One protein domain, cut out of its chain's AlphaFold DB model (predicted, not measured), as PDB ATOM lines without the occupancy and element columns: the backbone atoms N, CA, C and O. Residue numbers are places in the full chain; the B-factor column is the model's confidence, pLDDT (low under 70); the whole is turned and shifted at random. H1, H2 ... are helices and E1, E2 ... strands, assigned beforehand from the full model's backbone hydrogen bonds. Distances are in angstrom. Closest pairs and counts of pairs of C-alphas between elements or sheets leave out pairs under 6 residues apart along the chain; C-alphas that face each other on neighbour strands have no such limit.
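What this domain is: This is residues 2 to 69 of the 106 residues of the protein "Phenolic acid decarboxylase subunit C" of Legionella clemsonensis (UniProt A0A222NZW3). A small sheet of three strands, E1, E3 and E2, has E3 in the middle, and one helix, H1, sits at the end of the sheet where E1 and E3 finish, only grazing it. At the opposite end a long loop, residues 45 to 56, joins E2 to E3, and it makes the far end of the longest axis from the last printed residues. The printed part has 68 residues with one named helix and three named strands, in the order E1, H1, E2, E3 along the chain; across the sheet the order is E1, E3, E2, and the sheet is mixed, with E1 and E3 parallel and E3 and E2 antiparallel. The class is mixed, helices and strands, with under half of the residues in named elements. The whole is loose, with a radius of gyration of the C-alphas of 13.7 A, and its C-alphas span 39 by 26 by 17 A along the three main axes.

How they stand to each other: E1, residues 7 to 10, is an edge strand of the sheet. Its neighbour is E3, residues 57 to 64, the inner strand, and the two are parallel, with 17 degrees between their N-to-C directions. The C-alphas of Val 8 and Gly 62 face each other at 4.8 A. Across this pair, N 8 and O 61 are within hydrogen-bond range at 3.0 A, and N 63 and O 8 at 2.9 A. After E1 comes H1, residues 20 to 30, which is on the sheet but only grazes it, with its residues 23 to 30. The closest C-alphas of E1 and H1 are those of Thr 9 and Ile 23, 7.9 A apart, and the closest of H1 and E3 are those of Val 27 and Leu 63, 7.6 A apart. In H1 every O i to N i+4 pair is within hydrogen-bond range. E2, residues 37 to 44, is the other edge strand and bends by 66 degrees at residue 41. E2 and E3 form a hairpin and are antiparallel, with 157 degrees between their N-to-C directions. The C-alphas of Asn 41 and Ser 59 face each other at 4.4 A. Across this pair, N 62 and O 38 are within hydrogen-bond range at 2.8 A, and N 58 and O 43 at 2.9 A. E1 and E2 are apart.

Where its parts are: E1 runs from Leu 7, whose C-alpha is at (147.744, 27.576, 102.861), to Val 10. H1 runs from Pro 20, with its C-alpha at (141.702, 23.826, 90.858), to Arg 30, and is 15.2 A from first to last C-alpha. E2 runs from Leu 37 to Leu 44 and measures 19.1 A from first to last C-alpha. E3 runs from Leu 57 to Asp 64, where the C-alpha is at (145.255, 16.716, 104.307), and measures 23.1 A from first to last C-alpha. E2 and E3 are the longest strands by residues, with 8 each.

The domain as a whole: The two C-alphas farthest apart are those of Ser 54 and Leu 69, at 41.3 A, while those of the first and last printed residues, His 2 and Leu 69, are 30.2 A apart. The printed part runs from residue 2 to residue 69 and has no cut. The links from E1 to H1, with 9 residues, and from H1 to E2, with 6, are short. The link from E2 to E3 is long; its 12 residues, 45 to 56, hold no named element, and their C-alphas lie 14 to 22 A from the mean of all C-alphas. The mean pLDDT of the printed part is 95.1, and no printed residue is under 70.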
ATOM      1  N   HIS A   2     161.007  30.278 101.907       78.25
ATOM      2  CA  HIS A   2     159.707  30.847 101.525       78.25
ATOM      3  C   HIS A   2     158.777  30.842 102.742       78.25
ATOM      4  O   HIS A   2     158.203  29.810 103.077       78.25
ATOM      5  N   TYR A   3     158.666  31.972 103.441       80.69
ATOM      6  CA  TYR A   3     157.776  32.114 104.605       80.69
ATOM      7  C   TYR A   3     156.377  32.623 104.223       80.69
ATOM      8  O   TYR A   3     155.471  32.630 105.056       80.69
ATOM      9  N   ASP A   4     156.178  33.015 102.965       88.56
ATOM     10  CA  ASP A   4     154.935  33.615 102.476       88.56
ATOM     11  C   ASP A   4     153.799  32.598 102.267       88.56
ATOM     12  O   ASP A   4     152.638  32.991 102.177       88.56
ATOM     13  N   ILE A   5     154.100  31.292 102.243       94.44
ATOM     14  CA  ILE A   5     153.087  30.238 102.077       94.44
ATOM     15  C   ILE A   5     152.135  30.254 103.272       94.44
ATOM     16  O   ILE A   5     152.560  30.069 104.414       94.44
ATOM     17  N   LYS A   6     150.845  30.469 103.011       96.06
ATOM     18  CA  LYS A   6     149.809  30.578 104.047       96.06
ATOM     19  C   LYS A   6     148.915  29.344 104.142       96.06
ATOM     20  O   LYS A   6     148.543  28.955 105.245       96.06
ATOM     21  N   LEU A   7     148.600  28.745 102.999       96.94
ATOM     22  CA  LEU A   7     147.744  27.576 102.861       96.94
ATOM     23  C   LEU A   7     148.498  26.500 102.081       96.94
ATOM     24  O   LEU A   7     149.120  26.810 101.066       96.94
ATOM     25  N   VAL A   8     148.434  25.263 102.559       97.88
ATOM     26  CA  VAL A   8     148.927  24.076 101.859       97.88
ATOM     27  C   VAL A   8     147.816  23.036 101.836       97.88
ATOM     28  O   VAL A   8     147.236  22.742 102.879       97.88
ATOM     29  N   THR A   9     147.562  22.460 100.667       98.56
ATOM     30  CA  THR A   9     146.700  21.287 100.506       98.56
ATOM     31  C   THR A   9     147.568  20.129 100.038       98.56
ATOM     32  O   THR A   9     148.340  20.289  99.092       98.56
ATOM     33  N   VAL A  10     147.471  18.986 100.710       98.44
ATOM     34  CA  VAL A  10     148.141  17.742 100.322       98.44
ATOM     35  C   VAL A  10     147.119  16.849  99.633       98.44
ATOM     36  O   VAL A  10     146.017  16.675 100.145       98.44
ATOM     37  N   VAL A  11     147.474  16.313  98.469       97.75
ATOM     38  CA  VAL A  11     146.621  15.440  97.651       97.75
ATOM     39  C   VAL A  11     147.417  14.217  97.190       97.75
ATOM     40  O   VAL A  11     148.649  14.231  97.220       97.75
ATOM     41  N   ASP A  12     146.718  13.159  96.781       96.44
ATOM     42  CA  ASP A  12     147.329  11.979  96.160       96.44
ATOM     43  C   ASP A  12     147.752  12.238  94.702       96.44
ATOM     44  O   ASP A  12     147.329  13.196  94.061       96.44
ATOM     45  N   GLU A  13     148.563  11.328  94.157       94.69
ATOM     46  CA  GLU A  13     149.085  11.359  92.782       94.69
ATOM     47  C   GLU A  13     148.023  11.268  91.673       94.69
ATOM     48  O   GLU A  13     148.325  11.536  90.511       94.69
ATOM     49  N   ASP A  14     146.793  10.874  92.011       93.31
ATOM     50  CA  ASP A  14     145.673  10.802  91.076       93.31
ATOM     51  C   ASP A  14     144.949  12.146  90.887       93.31
ATOM     52  O   ASP A  14     144.041  12.231  90.059       93.31
ATOM     53  N   ILE A  15     145.367  13.184  91.618       95.62
ATOM     54  CA  ILE A  15     144.842  14.546  91.540       95.62
ATOM     55  C   ILE A  15     145.796  15.430  90.736       95.62
ATOM     56  O   ILE A  15     146.966  15.596  91.085       95.62
ATOM     57  N   ASP A  16     145.281  16.053  89.677       96.00
ATOM     58  CA  ASP A  16     146.021  17.061  88.916       96.00
ATOM     59  C   ASP A  16     146.131  18.376  89.705       96.00
ATOM     60  O   ASP A  16     145.145  19.094  89.888       96.00
ATOM     61  N   ILE A  17     147.343  18.713  90.151       97.38
ATOM     62  CA  ILE A  17     147.615  19.922  90.943       97.38
ATOM     63  C   ILE A  17     147.528  21.225  90.135       97.38
ATOM     64  O   ILE A  17     147.458  22.302  90.727       97.38
ATOM     65  N   ASP A  18     147.513  21.149  88.802       97.75
ATOM     66  CA  ASP A  18     147.266  22.307  87.939       97.75
ATOM     67  C   ASP A  18     145.757  22.536  87.709       97.75
ATOM     68  O   ASP A  18     145.365  23.540  87.108       97.75
ATOM     69  N   SER A  19     144.895  21.639  88.210       97.19
ATOM     70  CA  SER A  19     143.435  21.720  88.119       97.19
ATOM     71  C   SER A  19     142.810  22.117  89.467       97.19
ATOM     72  O   SER A  19     142.668  21.275  90.359       97.19
ATOM     73  N   PRO A  20     142.360  23.380  89.630       97.00
ATOM     74  CA  PRO A  20     141.702  23.826  90.858       97.00
ATOM     75  C   PRO A  20     140.475  22.984  91.219       97.00
ATOM     76  O   PRO A  20     140.292  22.650  92.386       97.00
ATOM     77  N   ASP A  21     139.690  22.584  90.215       97.44
ATOM     78  CA  ASP A  21     138.482  21.773  90.394       97.44
ATOM     79  C   ASP A  21     138.803  20.387  90.981       97.44
ATOM     80  O   ASP A  21     138.067  19.883  91.829       97.44
ATOM     81  N   GLN A  22     139.913  19.761  90.566       97.19
ATOM     82  CA  GLN A  22     140.324  18.465  91.120       97.19
ATOM     83  C   GLN A  22     140.861  18.597  92.548       97.19
ATOM     84  O   GLN A  22     140.562  17.750  93.392       97.19
ATOM     85  N   ILE A  23     141.602  19.670  92.847       98.12
ATOM     86  CA  ILE A  23     142.044  19.970  94.217       98.12
ATOM     87  C   ILE A  23     140.827  20.201  95.124       98.12
ATOM     88  O   ILE A  23     140.765  19.657  96.227       98.12
ATOM     89  N   GLU A  24     139.843  20.978  94.667       97.75
ATOM     90  CA  GLU A  24     138.607  21.229  95.411       97.75
ATOM     91  C   GLU A  24     137.813  19.939  95.630       97.75
ATOM     92  O   GLU A  24     137.363  19.684  96.747       97.75
ATOM     93  N   TRP A  25     137.696  19.082  94.611       96.94
ATOM     94  CA  TRP A  25     137.051  17.777  94.743       96.94
ATOM     95  C   TRP A  25     137.729  16.895  95.800       96.94
ATOM     96  O   TRP A  25     137.037  16.268  96.608       96.94
ATOM     97  N   ALA A  26     139.065  16.875  95.843       97.38
ATOM     98  CA  ALA A  26     139.805  16.128  96.856       97.38
ATOM     99  C   ALA A  26     139.469  16.636  98.267       97.38
ATOM    100  O   ALA A  26     139.115  15.844  99.137       97.38
ATOM    101  N   VAL A  27     139.470  17.956  98.488       98.06
ATOM    102  CA  VAL A  27     139.062  18.548  99.777       98.06
ATOM    103  C   VAL A  27     137.590  18.252 100.089       98.06
ATOM    104  O   VAL A  27     137.241  17.950 101.223       98.06
ATOM    105  N   ALA A  28     136.694  18.292  99.107       97.00
ATOM    106  CA  ALA A  28     135.273  18.053  99.344       97.00
ATOM    107  C   ALA A  28     134.953  16.599  99.733       97.00
ATOM    108  O   ALA A  28     133.951  16.353 100.405       97.00
ATOM    109  N   THR A  29     135.770  15.636  99.298       95.50
ATOM    110  CA  THR A  29     135.432  14.205  99.382       95.50
ATOM    111  C   THR A  29     136.381  13.370 100.238       95.50
ATOM    112  O   THR A  29     135.954  12.331 100.736       95.50
ATOM    113  N   ARG A  30     137.629  13.807 100.450       96.62
ATOM    114  CA  ARG A  30     138.668  13.068 101.198       96.62
ATOM    115  C   ARG A  30     139.054  13.712 102.537       96.62
ATOM    116  O   ARG A  30     139.767  13.094 103.314       96.62
ATOM    117  N   PHE A  31     138.574  14.919 102.836       97.44
ATOM    118  CA  PHE A  31     138.960  15.676 104.035       97.44
ATOM    119  C   PHE A  31     137.830  15.741 105.072       97.44
ATOM    120  O   PHE A  31     136.661  15.957 104.742       97.44
ATOM    121  N   GLN A  32     138.180  15.603 106.349       97.44
ATOM    122  CA  GLN A  32     137.319  15.875 107.498       97.44
ATOM    123  C   GLN A  32     138.013  16.824 108.476       97.44
ATOM    124  O   GLN A  32     139.076  16.540 109.028       97.44
ATOM    125  N   ALA A  33     137.379  17.970 108.717       97.94
ATOM    126  CA  ALA A  33     138.002  19.102 109.399       97.94
ATOM    127  C   ALA A  33     138.413  18.844 110.859       97.94
ATOM    128  O   ALA A  33     139.247  19.572 111.388       97.94
ATOM    129  N   ASP A  34     137.827  17.853 111.529       97.88
ATOM    130  CA  ASP A  34     138.142  17.516 112.918       97.88
ATOM    131  C   ASP A  34     139.475  16.764 113.073       97.88
ATOM    132  O   ASP A  34     140.074  16.815 114.147       97.88
ATOM    133  N   ARG A  35     139.951  16.104 112.009       96.25
ATOM    134  CA  ARG A  35     141.189  15.304 112.014       96.25
ATOM    135  C   ARG A  35     142.243  15.748 111.003       96.25
ATOM    136  O   ARG A  35     143.428  15.667 111.307       96.25
ATOM    137  N   ASP A  36     141.821  16.241 109.843       98.00
ATOM    138  CA  ASP A  36     142.697  16.449 108.683       98.00
ATOM    139  C   ASP A  36     143.164  17.920 108.568       98.00
ATOM    140  O   ASP A  36     143.978  18.277 107.710       98.00
ATOM    141  N   LEU A  37     142.651  18.799 109.442       98.50
ATOM    142  CA  LEU A  37     142.991  20.220 109.514       98.50
ATOM    143  C   LEU A  37     144.161  20.472 110.472       98.50
ATOM    144  O   LEU A  37     144.076  20.211 111.671       98.50
ATOM    145  N   VAL A  38     145.205  21.133 109.977       98.31
ATOM    146  CA  VAL A  38     146.298  21.655 110.805       98.31
ATOM    147  C   VAL A  38     146.283  23.178 110.775       98.31
ATOM    148  O   VAL A  38     146.375  23.788 109.712       98.31
ATOM    149  N   VAL A  39     146.231  23.813 111.948       98.12
ATOM    150  CA  VAL A  39     146.312  25.276 112.076       98.12
ATOM    151  C   VAL A  39     147.527  25.661 112.908       98.12
ATOM    152  O   VAL A  39     147.655  25.273 114.067       98.12
ATOM    153  N   MET A  40     148.403  26.478 112.326       96.81
ATOM    154  CA  MET A  40     149.575  27.035 113.000       96.81
ATOM    155  C   MET A  40     149.379  28.527 113.215       96.81
ATOM    156  O   MET A  40     149.370  29.315 112.269       96.81
ATOM    157  N   ASN A  41     149.235  28.926 114.474       96.44
ATOM    158  CA  ASN A  41     149.015  30.319 114.836       96.44
ATOM    159  C   ASN A  41     150.340  31.070 115.012       96.44
ATOM    160  O   ASN A  41     151.318  30.516 115.508       96.44
ATOM    161  N   ARG A  42     150.336  32.369 114.687       94.62
ATOM    162  CA  ARG A  42     151.460  33.300 114.920       94.62
ATOM    163  C   ARG A  42     152.766  32.888 114.221       94.62
ATOM    164  O   ARG A  42     153.849  33.109 114.758       94.62
ATOM    165  N   ALA A  43     152.670  32.322 113.024       94.62
ATOM    166  CA  ALA A  43     153.823  31.993 112.193       94.62
ATOM    167  C   ALA A  43     154.251  33.197 111.338       94.62
ATOM    168  O   ALA A  43     153.440  34.077 111.044       94.62
ATOM    169  N   LEU A  44     155.514  33.233 110.905       94.38
ATOM    170  CA  LEU A  44     155.996  34.264 109.982       94.38
ATOM    171  C   LEU A  44     155.232  34.169 108.653       94.38
ATOM    172  O   LEU A  44     155.167  33.095 108.055       94.38
ATOM    173  N   GLY A  45     154.636  35.275 108.216       93.25
ATOM    174  CA  GLY A  45     153.894  35.384 106.963       93.25
ATOM    175  C   GLY A  45     154.441  36.492 106.069       93.25
ATOM    176  O   GLY A  45     155.497  37.072 106.336       93.25
ATOM    177  N   SER A  46     153.708  36.793 105.000       90.25
ATOM    178  CA  SER A  46     154.064  37.896 104.117       90.25
ATOM    179  C   SER A  46     153.620  39.230 104.707       90.25
ATOM    180  O   SER A  46     152.473  39.372 105.117       90.25
ATOM    181  N   LYS A  47     154.488  40.247 104.678       89.44
ATOM    182  CA  LYS A  47     154.104  41.623 105.055       89.44
ATOM    183  C   LYS A  47     153.123  42.263 104.067       89.44
ATOM    184  O   LYS A  47     152.539  43.292 104.384       89.44
ATOM    185  N   LEU A  48     152.985  41.683 102.872       91.81
ATOM    186  CA  LEU A  48     152.034  42.125 101.854       91.81
ATOM    187  C   LEU A  48     150.631  41.549 102.068       91.81
ATOM    188  O   LEU A  48     149.697  42.048 101.453       91.81
ATOM    189  N   ASP A  49     150.472  40.522 102.911       92.69
ATOM    190  CA  ASP A  49     149.160  39.981 103.267       92.69
ATOM    191  C   ASP A  49     148.477  40.925 104.275       92.69
ATOM    192  O   ASP A  49     148.872  40.948 105.445       92.69
ATOM    193  N   PRO A  50     147.440  41.686 103.870       94.12
ATOM    194  CA  PRO A  50     146.797  42.670 104.739       94.12
ATOM    195  C   PRO A  50     145.981  42.029 105.870       94.12
ATOM    196  O   PRO A  50     145.529  42.738 106.766       94.12
ATOM    197  N   SER A  51     145.760  40.709 105.832       94.81
ATOM    198  CA  SER A  51     145.065  39.975 106.894       94.81
ATOM    199  C   SER A  51     145.994  39.467 108.002       94.81
ATOM    200  O   SER A  51     145.515  38.978 109.025       94.81
ATOM    201  N   GLY A  52     147.315  39.564 107.808       91.25
ATOM    202  CA  GLY A  52     148.302  39.329 108.858       91.25
ATOM    203  C   GLY A  52     148.337  40.469 109.879       91.25
ATOM    204  O   GLY A  52     147.778  41.545 109.675       91.25
ATOM    205  N   ASP A  53     149.014  40.245 111.003       92.25
ATOM    206  CA  ASP A  53     149.221  41.303 111.987       92.25
ATOM    207  C   ASP A  53     150.282  42.320 111.526       92.25
ATOM    208  O   ASP A  53     151.086  42.072 110.623       92.25
ATOM    209  N   SER A  54     150.334  43.476 112.194       88.50
ATOM    210  CA  SER A  54     151.281  44.555 111.873       88.50
ATOM    211  C   SER A  54     152.761  44.176 112.023       88.50
ATOM    212  O   SER A  54     153.638  44.915 111.575       88.50
ATOM    213  N   ARG A  55     153.065  43.032 112.647       89.62
ATOM    214  CA  ARG A  55     154.421  42.494 112.814       89.62
ATOM    215  C   ARG A  55     154.786  41.506 111.698       89.62
ATOM    216  O   ARG A  55     155.920  41.031 111.680       89.62
ATOM    217  N   GLY A  56     153.872  41.215 110.768       90.81
ATOM    218  CA  GLY A  56     154.051  40.226 109.704       90.81
ATOM    219  C   GLY A  56     153.822  38.784 110.166       90.81
ATOM    220  O   GLY A  56     154.314  37.852 109.529       90.81
ATOM    221  N   LEU A  57     153.120  38.582 111.285       94.38
ATOM    222  CA  LEU A  57     152.701  37.259 111.740       94.38
ATOM    223  C   LEU A  57     151.309  36.936 111.200       94.38
ATOM    224  O   LEU A  57     150.440  37.800 111.122       94.38
ATOM    225  N   SER A  58     151.079  35.673 110.864       95.50
ATOM    226  CA  SER A  58     149.803  35.191 110.342       95.50
ATOM    227  C   SER A  58     149.483  33.804 110.898       95.50
ATOM    228  O   SER A  58     150.336  33.145 111.506       95.50
ATOM    229  N   SER A  59     148.247  33.363 110.698       97.00
ATOM    230  CA  SER A  59     147.888  31.958 110.871       97.00
ATOM    231  C   SER A  59     148.068  31.233 109.543       97.00
ATOM    232  O   SER A  59     147.724  31.758 108.482       97.00
ATOM    233  N   LYS A  60     148.637  30.031 109.608       97.00
ATOM    234  CA  LYS A  60     148.809  29.135 108.464       97.00
ATOM    235  C   LYS A  60     147.895  27.930 108.615       97.00
ATOM    236  O   LYS A  60     147.603  27.517 109.738       97.00
ATOM    237  N   MET A  61     147.477  27.378 107.486       98.06
ATOM    238  CA  MET A  61     146.555  26.252 107.423       98.06
ATOM    239  C   MET A  61     147.110  25.159 106.510       98.06
ATOM    240  O   MET A  61     147.601  25.447 105.420       98.06
ATOM    241  N   GLY A  62     147.042  23.918 106.978       98.44
ATOM    242  CA  GLY A  62     147.305  22.711 106.208       98.44
ATOM    243  C   GLY A  62     146.031  21.880 106.106       98.44
ATOM    244  O   GLY A  62     145.337  21.716 107.110       98.44
ATOM    245  N   LEU A  63     145.733  21.386 104.908       98.75
ATOM    246  CA  LEU A  63     144.625  20.478 104.629       98.75
ATOM    247  C   LEU A  63     145.198  19.160 104.104       98.75
ATOM    248  O   LEU A  63     145.849  19.159 103.058       98.75
ATOM    249  N   ASP A  64     144.967  18.060 104.815       98.31
ATOM    250  CA  ASP A  64     145.255  16.716 104.307       98.31
ATOM    251  C   ASP A  64     144.031  16.181 103.549       98.31
ATOM    252  O   ASP A  64     143.035  15.787 104.145       98.31
ATOM    253  N   ALA A  65     144.077  16.234 102.219       97.62
ATOM    254  CA  ALA A  65     143.029  15.723 101.339       97.62
ATOM    255  C   ALA A  65     143.455  14.411 100.655       97.62
ATOM    256  O   ALA A  65     143.036  14.121  99.528       97.62
ATOM    257  N   THR A  66     144.312  13.623 101.311       96.56
ATOM    258  CA  THR A  66     144.686  12.283 100.848       96.56
ATOM    259  C   THR A  66     143.615  11.250 101.198       96.56
ATOM    260  O   THR A  66     142.855  11.391 102.154       96.56
ATOM    261  N   ALA A  67     143.511  10.197 100.391       94.31
ATOM    262  CA  ALA A  67     142.626   9.077 100.663       94.31
ATOM    263  C   ALA A  67     143.102   8.299 101.898       94.31
ATOM    264  O   ALA A  67     144.303   8.084 102.092       94.31
ATOM    265  N   TYR A  68     142.156   7.814 102.709       90.06
ATOM    266  CA  TYR A  68     142.499   7.070 103.918       90.06
ATOM    267  C   TYR A  68     143.311   5.818 103.597       90.06
ATOM    268  O   TYR A  68     143.074   5.108 102.613       90.06
ATOM    269  N   LEU A  69     144.303   5.554 104.445       87.88
ATOM    270  CA  LEU A  69     145.231   4.458 104.235       87.88
ATOM    271  C   LEU A  69     144.476   3.122 104.171       87.88
ATOM    272  O   LEU A  69     143.758   2.761 105.099       87.88
TER     273      LEU A  69